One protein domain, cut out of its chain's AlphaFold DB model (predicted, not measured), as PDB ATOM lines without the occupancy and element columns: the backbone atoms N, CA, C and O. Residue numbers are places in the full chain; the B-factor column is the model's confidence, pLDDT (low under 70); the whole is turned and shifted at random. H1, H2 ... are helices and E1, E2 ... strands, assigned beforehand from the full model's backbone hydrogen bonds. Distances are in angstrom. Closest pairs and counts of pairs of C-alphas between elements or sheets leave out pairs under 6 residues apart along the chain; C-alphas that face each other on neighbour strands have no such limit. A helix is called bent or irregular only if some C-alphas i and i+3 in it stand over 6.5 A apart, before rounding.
ATOM      1  N   SER A   4     302.457 197.833 246.337       81.88
ATOM      2  CA  SER A   4     301.151 198.493 246.462       81.88
ATOM      3  C   SER A   4     300.108 197.895 245.511       81.88
ATOM      4  O   SER A   4     298.965 197.671 245.907       81.88
ATOM      5  N   ILE A   5     300.514 197.579 244.277       86.25
ATOM      6  CA  ILE A   5     299.637 196.972 243.265       86.25
ATOM      7  C   ILE A   5     299.251 195.552 243.684       86.25
ATOM      8  O   ILE A   5     298.084 195.188 243.587       86.25
ATOM      9  N   PHE A   6     300.207 194.785 244.218       87.56
ATOM     10  CA  PHE A   6     299.945 193.454 244.767       87.56
ATOM     11  C   PHE A   6     298.855 193.479 245.840       87.56
ATOM     12  O   PHE A   6     297.847 192.790 245.714       87.56
ATOM     13  N   PHE A   7     299.036 194.309 246.874       85.25
ATOM     14  CA  PHE A   7     298.070 194.407 247.967       85.25
ATOM     15  C   PHE A   7     296.695 194.859 247.478       85.25
ATOM     16  O   PHE A   7     295.686 194.312 247.914       85.25
ATOM     17  N   LYS A   8     296.647 195.829 246.559       86.31
ATOM     18  CA  LYS A   8     295.388 196.306 245.984       86.31
ATOM     19  C   LYS A   8     294.644 195.186 245.253       86.31
ATOM     20  O   LYS A   8     293.475 194.960 245.548       86.31
ATOM     21  N   ASN A   9     295.319 194.476 244.351       88.75
ATOM     22  CA  ASN A   9     294.701 193.398 243.577       88.75
ATOM     23  C   ASN A   9     294.232 192.256 244.489       88.75
ATOM     24  O   ASN A   9     293.122 191.755 244.332       88.75
ATOM     25  N   MET A  10     295.029 191.909 245.501       87.44
ATOM     26  CA  MET A  10     294.672 190.882 246.478       87.44
ATOM     27  C   MET A  10     293.415 191.248 247.287       87.44
ATOM     28  O   MET A  10     292.541 190.404 247.466       87.44
ATOM     29  N   ILE A  11     293.283 192.498 247.750       85.19
ATOM     30  CA  ILE A  11     292.082 192.954 248.474       85.19
ATOM     31  C   ILE A  11     290.848 192.968 247.568       85.19
ATOM     32  O   ILE A  11     289.769 192.580 248.009       85.19
ATOM     33  N   GLN A  12     290.997 193.359 246.301       85.94
ATOM     34  CA  GLN A  12     289.895 193.336 245.336       85.94
ATOM     35  C   GLN A  12     289.398 191.916 245.053       85.94
ATOM     36  O   GLN A  12     288.195 191.696 244.938       85.94
ATOM     37  N   GLU A  13     290.297 190.935 244.959       86.88
ATOM     38  CA  GLU A  13     289.892 189.532 244.854       86.88
ATOM     39  C   GLU A  13     289.178 189.054 246.122       86.88
ATOM     40  O   GLU A  13     288.126 188.423 246.029       86.88
ATOM     41  N   PHE A  14     289.684 189.409 247.305       83.19
ATOM     42  CA  PHE A  14     289.035 189.079 248.576       83.19
ATOM     43  C   PHE A  14     287.619 189.652 248.698       83.19
ATOM     44  O   PHE A  14     286.699 188.921 249.062       83.19
ATOM     45  N   ALA A  15     287.432 190.927 248.352       82.38
ATOM     46  CA  ALA A  15     286.138 191.613 248.396       82.38
ATOM     47  C   ALA A  15     285.114 191.054 247.387       82.38
ATOM     48  O   ALA A  15     283.915 191.276 247.524       82.38
ATOM     49  N   LYS A  16     285.566 190.327 246.357       82.75
ATOM     50  CA  LYS A  16     284.670 189.604 245.439       82.75
ATOM     51  C   LYS A  16     284.247 188.249 245.993       82.75
ATOM     52  O   LYS A  16     283.127 187.817 245.745       82.75
ATOM     53  N   VAL A  17     285.148 187.565 246.700       81.31
ATOM     54  CA  VAL A  17     284.877 186.238 247.277       81.31
ATOM     55  C   VAL A  17     283.988 186.341 248.512       81.31
ATOM     56  O   VAL A  17     283.125 185.494 248.731       81.31
ATOM     57  N   ILE A  18     284.184 187.386 249.304       76.75
ATOM     58  CA  ILE A  18     283.382 187.689 250.484       76.75
ATOM     59  C   ILE A  18     282.563 188.893 250.080       76.75
ATOM     60  O   ILE A  18     283.198 189.909 249.820       76.75
ATOM     61  N   PRO A  19     281.226 188.799 249.957       69.75
ATOM     62  CA  PRO A  19     280.372 189.844 249.390       69.75
ATOM     63  C   PRO A  19     280.302 191.071 250.314       69.75
ATOM     64  O   PRO A  19     279.272 191.408 250.888       69.75
ATOM     65  N   VAL A  20     281.440 191.730 250.469       74.06
ATOM     66  CA  VAL A  20     281.723 192.866 251.327       74.06
ATOM     67  C   VAL A  20     282.180 193.965 250.389       74.06
ATOM     68  O   VAL A  20     283.049 193.767 249.542       74.06
ATOM     69  N   THR A  21     281.579 195.141 250.515       72.75
ATOM     70  CA  THR A  21     281.921 196.287 249.675       72.75
ATOM     71  C   THR A  21     283.416 196.589 249.783       72.75
ATOM     72  O   THR A  21     283.945 196.645 250.890       72.75
ATOM     73  N   GLU A  22     284.103 196.852 248.663       71.06
ATOM     74  CA  GLU A  22     285.550 197.158 248.658       71.06
ATOM     75  C   GLU A  22     285.921 198.292 249.633       71.06
ATOM     76  O   GLU A  22     287.009 198.312 250.191       71.06
ATOM     77  N   GLN A  23     284.989 199.209 249.908       77.81
ATOM     78  CA  GLN A  23     285.157 200.309 250.862       77.81
ATOM     79  C   GLN A  23     285.273 199.863 252.328       77.81
ATOM     80  O   GLN A  23     285.707 200.656 253.158       77.81
ATOM     81  N   ARG A  24     284.879 198.629 252.663       81.81
ATOM     82  CA  ARG A  24     284.951 198.060 254.017       81.81
ATOM     83  C   ARG A  24     286.290 197.379 254.298       81.81
ATOM     84  O   ARG A  24     286.614 197.172 255.465       81.81
ATOM     85  N   LEU A  25     287.061 197.039 253.264       84.25
ATOM     86  CA  LEU A  25     288.366 196.391 253.382       84.25
ATOM     87  C   LEU A  25     289.452 197.333 252.865       84.25
ATOM     88  O   LEU A  25     289.495 197.672 251.687       84.25
ATOM     89  N   SER A  26     290.373 197.734 253.735       82.94
ATOM     90  CA  SER A  26     291.529 198.548 253.337       82.94
ATOM     91  C   SER A  26     292.833 197.830 253.652       82.94
ATOM     92  O   SER A  26     292.924 197.092 254.624       82.94
ATOM     93  N   THR A  27     293.866 198.028 252.838       79.38
ATOM     94  CA  THR A  27     295.204 197.496 253.133       79.38
ATOM     95  C   THR A  27     295.988 198.478 253.997       79.38
ATOM     96  O   THR A  27     295.894 199.691 253.808       79.38
ATOM     97  N   SER A  28     296.816 197.965 254.910       72.69
ATOM     98  CA  SER A  28     297.793 198.801 255.617       72.69
ATOM     99  C   SER A  28     298.916 199.302 254.693       72.69
ATOM    100  O   SER A  28     299.644 200.226 255.056       72.69
ATOM    101  N   GLY A  29     299.100 198.665 253.526       74.00
ATOM    102  CA  GLY A  29     300.194 198.924 252.587       74.00
ATOM    103  C   GLY A  29     301.585 198.549 253.113       74.00
ATOM    104  O   GLY A  29     302.582 198.773 252.423       74.00
ATOM    105  N   LYS A  30     301.682 197.988 254.326       81.88
ATOM    106  CA  LYS A  30     302.956 197.654 254.966       81.88
ATOM    107  C   LYS A  30     303.451 196.305 254.462       81.88
ATOM    108  O   LYS A  30     302.866 195.269 254.756       81.88
ATOM    109  N   TRP A  31     304.568 196.322 253.740       84.94
ATOM    110  CA  TRP A  31     305.279 195.107 253.355       84.94
ATOM    111  C   TRP A  31     306.185 194.654 254.502       84.94
ATOM    112  O   TRP A  31     307.161 195.334 254.823       84.94
ATOM    113  N   GLN A  32     305.856 193.528 255.129       86.81
ATOM    114  CA  GLN A  32     306.614 192.976 256.253       86.81
ATOM    115  C   GLN A  32     306.931 191.512 255.981       86.81
ATOM    116  O   GLN A  32     306.033 190.742 255.658       86.81
ATOM    117  N   TYR A  33     308.199 191.128 256.107       87.69
ATOM    118  CA  TYR A  33     308.586 189.723 256.033       87.69
ATOM    119  C   TYR A  33     308.232 189.011 257.335       87.69
ATOM    120  O   TYR A  33     308.341 189.593 258.415       87.69
ATOM    121  N   ASP A  34     307.827 187.751 257.225       83.50
ATOM    122  CA  ASP A  34     307.611 186.901 258.390       83.50
ATOM    123  C   ASP A  34     308.965 186.628 259.087       83.50
ATOM    124  O   ASP A  34     309.884 186.103 258.444       83.50
ATOM    125  N   PRO A  35     309.115 186.956 260.387       84.38
ATOM    126  CA  PRO A  35     310.350 186.720 261.138       84.38
ATOM    127  C   PRO A  35     310.749 185.241 261.203       84.38
ATOM    128  O   PRO A  35     311.931 184.920 261.307       84.38
ATOM    129  N   THR A  36     309.766 184.339 261.158       85.62
ATOM    130  CA  THR A  36     309.958 182.884 261.232       85.62
ATOM    131  C   THR A  36     310.184 182.257 259.858       85.62
ATOM    132  O   THR A  36     310.739 181.163 259.753       85.62
ATOM    133  N   SER A  37     309.785 182.949 258.786       83.69
ATOM    134  CA  SER A  37     309.901 182.459 257.417       83.69
ATOM    135  C   SER A  37     310.215 183.604 256.446       83.69
ATOM    136  O   SER A  37     309.310 184.177 255.845       83.69
ATOM    137  N   PRO A  38     311.498 183.919 256.190       77.56
ATOM    138  CA  PRO A  38     311.903 185.105 255.420       77.56
ATOM    139  C   PRO A  38     311.473 185.103 253.939       77.56
ATOM    140  O   PRO A  38     311.700 186.077 253.227       77.56
ATOM    141  N   ARG A  39     310.853 184.018 253.452       85.50
ATOM    142  CA  ARG A  39     310.237 183.932 252.116       85.50
ATOM    143  C   ARG A  39     308.741 184.259 252.112       85.50
ATOM    144  O   ARG A  39     308.146 184.299 251.039       85.50
ATOM    145  N   LYS A  40     308.136 184.465 253.282       87.75
ATOM    146  CA  LYS A  40     306.725 184.809 253.456       87.75
ATOM    147  C   LYS A  40     306.587 186.278 253.834       87.75
ATOM    148  O   LYS A  40     307.489 186.883 254.414       87.75
ATOM    149  N   VAL A  41     305.439 186.840 253.486       87.88
ATOM    150  CA  VAL A  41     305.095 188.238 253.734       87.88
ATOM    151  C   VAL A  41     303.819 188.256 254.555       87.88
ATOM    152  O   VAL A  41     302.860 187.559 254.228       87.88
ATOM    153  N   LEU A  42     303.815 189.049 255.619       87.94
ATOM    154  CA  LEU A  42     302.651 189.246 256.461       87.94
ATOM    155  C   LEU A  42     301.676 190.191 255.766       87.94
ATOM    156  O   LEU A  42     302.023 191.304 255.363       87.94
ATOM    157  N   LEU A  43     300.436 189.731 255.642       86.00
ATOM    158  CA  LEU A  43     299.346 190.486 255.050       86.00
ATOM    159  C   LEU A  43     298.507 191.078 256.176       86.00
ATOM    160  O   LEU A  43     298.049 190.364 257.063       86.00
ATOM    161  N   SER A  44     298.300 192.391 256.132       85.44
ATOM    162  CA  SER A  44     297.421 193.089 257.066       85.44
ATOM    163  C   SER A  44     296.440 193.969 256.310       85.44
ATOM    164  O   SER A  44     296.791 194.691 255.369       85.44
ATOM    165  N   PHE A  45     295.192 193.895 256.742       85.19
ATOM    166  CA  PHE A  45     294.100 194.692 256.224       85.19
ATOM    167  C   PHE A  45     293.183 195.084 257.371       85.19
ATOM    168  O   PHE A  45     293.086 194.384 258.378       85.19
ATOM    169  N   ASN A  46     292.524 196.220 257.206       85.62
ATOM    170  CA  ASN A  46     291.577 196.742 258.165       85.62
ATOM    171  C   ASN A  46     290.173 196.436 257.662       85.62
ATOM    172  O   ASN A  46     289.853 196.706 256.499       85.62
ATOM    173  N   ILE A  47     289.346 195.915 258.561       85.56
ATOM    174  CA  ILE A  47     287.908 195.807 258.365       85.56
ATOM    175  C   ILE A  47     287.302 197.044 259.017       85.56
ATOM    176  O   ILE A  47     287.376 197.207 260.234       85.56
ATOM    177  N   ILE A  48     286.748 197.934 258.205       83.12
ATOM    178  CA  ILE A  48     286.045 199.115 258.702       83.12
ATOM    179  C   ILE A  48     284.728 198.641 259.316       83.12
ATOM    180  O   ILE A  48     284.054 197.770 258.757       83.12
ATOM    181  N   GLU A  49     284.388 199.177 260.485       79.50
ATOM    182  CA  GLU A  49     283.149 198.842 261.180       79.50
ATOM    183  C   GLU A  49     281.924 199.250 260.354       79.50
ATOM    184  O   GLU A  49     281.954 200.225 259.597       79.50
ATOM    185  N   ALA A  50     280.854 198.465 260.469       80.88
ATOM    186  CA  ALA A  50     279.594 198.779 259.822       80.88
ATOM    187  C   ALA A  50     279.016 200.072 260.400       80.88
ATOM    188  O   ALA A  50     278.971 200.250 261.616       80.88
ATOM    189  N   LYS A  51     278.533 200.965 259.531       75.88
ATOM    190  CA  LYS A  51     277.791 202.151 259.997       75.88
ATOM    191  C   LYS A  51     276.410 201.774 260.527       75.88
ATOM    192  O   LYS A  51     275.893 202.442 261.416       75.88
ATOM    193  N   ASP A  52     275.836 200.713 259.966       72.25
ATOM    194  CA  ASP A  52     274.560 200.141 260.367       72.25
ATOM    195  C   ASP A  52     274.657 198.609 260.338       72.25
ATOM    196  O   ASP A  52     274.757 197.993 259.275       72.25
ATOM    197  N   ASN A  53     274.614 197.999 261.524       65.62
ATOM    198  CA  ASN A  53     274.701 196.548 261.710       65.62
ATOM    199  C   ASN A  53     273.459 195.788 261.210       65.62
ATOM    200  O   ASN A  53     273.472 194.557 261.193       65.62
ATOM    201  N   THR A  54     272.377 196.487 260.846       65.81
ATOM    202  CA  THR A  54     271.168 195.871 260.274       65.81
ATOM    203  C   THR A  54     271.257 195.700 258.758       65.81
ATOM    204  O   THR A  54     270.586 194.835 258.197       65.81
ATOM    205  N   ILE A  55     272.112 196.493 258.103       67.00
ATOM    206  CA  ILE A  55     272.282 196.516 256.644       67.00
ATOM    207  C   ILE A  55     273.609 195.869 256.248       67.00
ATOM    208  O   ILE A  55     273.680 195.162 255.243       67.00
ATOM    209  N   GLU A  56     274.667 196.091 257.030       69.88
ATOM    210  CA  GLU A  56     276.003 195.602 256.720       69.88
ATOM    211  C   GLU A  56     276.511 194.607 257.772       69.88
ATOM    212  O   GLU A  56     276.253 194.735 258.969       69.88
ATOM    213  N   SER A  57     277.302 193.626 257.335       74.38
ATOM    214  CA  SER A  57     277.849 192.605 258.227       74.38
ATOM    215  C   SER A  57     278.797 193.197 259.274       74.38
ATOM    216  O   SER A  57     279.660 194.034 258.977       74.38
ATOM    217  N   ASN A  58     278.674 192.697 260.505       80.88
ATOM    218  CA  ASN A  58     279.599 192.980 261.598       80.88
ATOM    219  C   ASN A  58     281.025 192.530 261.219       80.88
ATOM    220  O   ASN A  58     281.214 191.470 260.616       80.88
ATOM    221  N   SER A  59     282.034 193.310 261.611       82.75
ATOM    222  CA  SER A  59     283.454 193.005 261.399       82.75
ATOM    223  C   SER A  59     283.870 191.610 261.887       82.75
ATOM    224  O   SER A  59     284.704 190.968 261.251       82.75
ATOM    225  N   GLN A  60     283.269 191.108 262.969       82.88
ATOM    226  CA  GLN A  60     283.509 189.761 263.488       82.88
ATOM    227  C   GLN A  60     283.017 188.671 262.532       82.88
ATOM    228  O   GLN A  60     283.695 187.662 262.353       82.88
ATOM    229  N   ILE A  61     281.856 188.874 261.901       84.00
ATOM    230  CA  ILE A  61     281.307 187.931 260.919       84.00
ATOM    231  C   ILE A  61     282.222 187.906 259.696       84.00
ATOM    232  O   ILE A  61     282.675 186.837 259.303       84.00
ATOM    233  N   ILE A  62     282.601 189.083 259.186       85.62
ATOM    234  CA  ILE A  62     283.535 189.209 258.058       85.62
ATOM    235  C   ILE A  62     284.856 188.490 258.363       85.62
ATOM    236  O   ILE A  62     285.370 187.748 257.530       85.62
ATOM    237  N   PHE A  63     285.402 188.663 259.566       87.69
ATOM    238  CA  PHE A  63     286.617 187.968 259.983       87.69
ATOM    239  C   PHE A  63     286.445 186.448 260.047       87.69
ATOM    240  O   PHE A  63     287.313 185.719 259.562       87.69
ATOM    241  N   ASN A  64     285.340 185.963 260.613       87.62
ATOM    242  CA  ASN A  64     285.055 184.531 260.691       87.62
ATOM    243  C   ASN A  64     284.898 183.913 259.292       87.62
ATOM    244  O   ASN A  64     285.407 182.815 259.045       87.62
ATOM    245  N   ASP A  65     284.259 184.632 258.368       87.50
ATOM    246  CA  ASP A  65     284.098 184.214 256.976       87.50
ATOM    247  C   ASP A  65     285.454 184.156 256.263       87.50
ATOM    248  O   ASP A  65     285.789 183.127 255.673       87.50
ATOM    249  N   ILE A  66     286.285 185.202 256.393       87.12
ATOM    250  CA  ILE A  66     287.660 185.209 255.862       87.12
ATOM    251  C   ILE A  66     288.454 184.023 256.416       87.12
ATOM    252  O   ILE A  66     289.064 183.274 255.652       87.12
ATOM    253  N   SER A  67     288.427 183.833 257.735       89.00
ATOM    254  CA  SER A  67     289.144 182.755 258.417       89.00
ATOM    255  C   SER A  67     288.724 181.385 257.883       89.00
ATOM    256  O   SER A  67     289.558 180.545 257.542       89.00
ATOM    257  N   THR A  68     287.419 181.175 257.716       88.94
ATOM    258  CA  THR A  68     286.870 179.929 257.168       88.94
ATOM    259  C   THR A  68     287.306 179.708 255.721       88.94
ATOM    260  O   THR A  68     287.657 178.585 255.350       88.94
ATOM    261  N   LEU A  69     287.317 180.764 254.906       88.75
ATOM    262  CA  LEU A  69     287.715 180.683 253.505       88.75
ATOM    263  C   LEU A  69     289.205 180.391 253.331       88.75
ATOM    264  O   LEU A  69     289.544 179.609 252.444       88.75
ATOM    265  N   ILE A  70     290.068 180.968 254.174       89.12
ATOM    266  CA  ILE A  70     291.512 180.685 254.197       89.12
ATOM    267  C   ILE A  70     291.756 179.235 254.632       89.12
ATOM    268  O   ILE A  70     292.455 178.498 253.940       89.12
ATOM    269  N   ASN A  71     291.108 178.785 255.710       88.81
ATOM    270  CA  ASN A  71     291.252 177.412 256.212       88.81
ATOM    271  C   ASN A  71     290.770 176.352 255.209       88.81
ATOM    272  O   ASN A  71     291.250 175.220 255.211       88.81
ATOM    273  N   LYS A  72     289.799 176.699 254.358       88.94
ATOM    274  CA  LYS A  72     289.265 175.817 253.312       88.94
ATOM    275  C   LYS A  72     289.709 176.234 251.909       88.94
ATOM    276  O   LYS A  72     289.042 175.839 250.954       88.94
ATOM    277  N   LYS A  73     290.802 176.999 251.760       89.00
ATOM    278  CA  LYS A  73     291.194 177.653 250.491       89.00
ATOM    279  C   LYS A  73     291.148 176.706 249.294       89.00
ATOM    280  O   LYS A  73     290.575 177.075 248.272       89.00
ATOM    281  N   ARG A  74     291.644 175.469 249.432       85.75
ATOM    282  CA  ARG A  74     291.583 174.412 248.399       85.75
ATOM    283  C   ARG A  74     290.201 174.198 247.753       85.75
ATOM    284  O   ARG A  74     290.137 173.752 246.613       85.75
ATOM    285  N   PHE A  75     289.115 174.471 248.471       85.06
ATOM    286  CA  PHE A  75     287.736 174.270 248.013       85.06
ATOM    287  C   PHE A  75     286.967 175.580 247.808       85.06
ATOM    288  O   PHE A  75     285.763 175.548 247.558       85.06
ATOM    289  N   THR A  76     287.626 176.732 247.940       86.75
ATOM    290  CA  THR A  76     286.988 178.048 247.832       86.75
ATOM    291  C   THR A  76     287.512 178.809 246.620       86.75
ATOM    292  O   THR A  76     288.553 178.477 246.045       86.75
ATOM    293  N   ALA A  77     286.794 179.872 246.246       84.38
ATOM    294  CA  ALA A  77     287.168 180.758 245.146       84.38
ATOM    295  C   ALA A  77     288.571 181.380 245.307       84.38
ATOM    296  O   ALA A  77     289.186 181.744 244.310       84.38
ATOM    297  N   LEU A  78     289.111 181.434 246.533       86.06
ATOM    298  CA  LEU A  78     290.467 181.921 246.803       86.06
ATOM    299  C   LEU A  78     291.547 181.098 246.081       86.06
ATOM    300  O   LEU A  78     292.571 181.650 245.698       86.06
ATOM    301  N   SER A  79     291.340 179.794 245.867       87.62
ATOM    302  CA  SER A  79     292.333 178.944 245.187       87.62
ATOM    303  C   SER A  79     292.432 179.167 243.675       87.62
ATOM    304  O   SER A  79     293.462 178.837 243.090       87.62
ATOM    305  N   PHE A  80     291.394 179.725 243.049       85.62
ATOM    306  CA  PHE A  80     291.299 179.874 241.589       85.62
ATOM    307  C   PHE A  80     291.750 181.245 241.078       85.62
ATOM    308  O   PHE A  80     291.841 181.462 239.872       85.62
ATOM    309  N   ASN A  81     292.024 182.164 241.992       86.25
ATOM    310  CA  ASN A  81     292.378 183.542 241.706       86.25
ATOM    311  C   ASN A  81     293.904 183.747 241.698       86.25
ATOM    312  O   ASN A  81     294.652 182.999 242.333       86.25
ATOM    313  N   GLU A  82     294.391 184.777 241.006       88.56
ATOM    314  CA  GLU A  82     295.830 184.975 240.777       88.56
ATOM    315  C   GLU A  82     296.575 185.347 242.067       88.56
ATOM    316  O   GLU A  82     297.643 184.803 242.346       88.56
ATOM    317  N   TYR A  83     296.003 186.237 242.884       87.56
ATOM    318  CA  TYR A  83     296.681 186.776 244.068       87.56
ATOM    319  C   TYR A  83     296.296 186.035 245.346       87.56
ATOM    320  O   TYR A  83     297.152 185.721 246.175       87.56
ATOM    321  N   THR A  84     295.013 185.726 245.510       86.94
ATOM    322  CA  THR A  84     294.490 185.039 246.701       86.94
ATOM    323  C   THR A  84     294.874 183.554 246.768       86.94
ATOM    324  O   THR A  84     294.890 182.980 247.859       86.94
ATOM    325  N   SER A  85     295.313 182.942 245.661       89.06
ATOM    326  CA  SER A  85     295.843 181.566 245.668       89.06
ATOM    327  C   SER A  85     297.190 181.442 246.387       89.06
ATOM    328  O   SER A  85     297.497 180.376 246.933       89.06
ATOM    329  N   LEU A  86     297.961 182.535 246.462       88.94
ATOM    330  CA  LEU A  86     299.274 182.607 247.118       88.94
ATOM    331  C   LEU A  86     299.192 182.598 248.651       88.94
ATOM    332  O   LEU A  86     300.219 182.529 249.325       88.94
ATOM    333  N   ILE A  87     297.984 182.675 249.205       88.44
ATOM    334  CA  ILE A  87     297.758 182.714 250.647       88.44
ATOM    335  C   ILE A  87     298.097 181.363 251.263       88.44
ATOM    336  O   ILE A  87     297.700 180.308 250.765       88.44
TER     337      ILE A  87
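Overview. This is residues 4 to 87 of the 162 residues of an uncharacterized protein of Rhizophagus irregularis (strain DAOM 181602 / DAOM 197198 / MUCL 43194) (UniProt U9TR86). Two helices, H1 and H2, form two sides of a small body, with the short hairpin E1 and E2 across one end and little H3 at the other, beside the last residues of H1. The loop at residues 28 to 44 and the link from E2 to H2 reach opposite ends of the longest axis. The printed part has 84 residues, with three named helices and two named strands in the order H1, E1, E2, H2, H3; the sheet, E1 - E2, is antiparallel. The class is mostly helix, although under half of the residues are in named elements. The whole is compact, with a radius of gyration of the C-alphas of 13.2 A and spans of 42 by 28 by 23 A.

Along the chain. H1, residues 4 to 17, begins at C-alpha 4 (301.151, 198.493, 246.462) and is 20.4 A long. E1, residues 25 to 27, and E2, residues 45 to 47, measure 6.9 A and 6.6 A. H2, residues 59 to 71, is 18.2 A long. H3, residues 77 to 80, spans 5.5 A and ends at C-alpha 80 (291.299, 179.874, 241.589).

Arrangement. The hairpin E1 and E2 has N 46 and O 26 within hydrogen-bond range, 2.8 A apart. The closest C-alphas of H1 and E1 are those of Phe 7 and Thr 27, 6.7 A apart. H1 touches H3 with residues 13 to 17 alone, closest at the C-alphas of Val 17 and Ala 77, 6.3 A. H1 and H2 are near each other, with 6 pairs of C-alphas within 10 A. The closest C-alphas of E2 and H2 are those of Ile 47 and Ser 59, 6.1 A apart. H2 and H3 are close but not clearly touching, with the C-alphas of Leu 69 and Leu 78 closest at 7.4 A. In H1 and H2 every O i to N i+4 pair is within hydrogen-bond range; H3 is too short for such a pair.

Size, cuts and confidence. The C-alphas of Pro 38 and Thr 54, the two farthest apart, are 42.4 A apart. The printed part has no cut. The links E1 to E2 and E2 to H2 are long. In the first of these, residues 32 to 33 pair antiparallel with residues 41 to 42. The pLDDT is under 70 at residue 19 and residues 53 to 56.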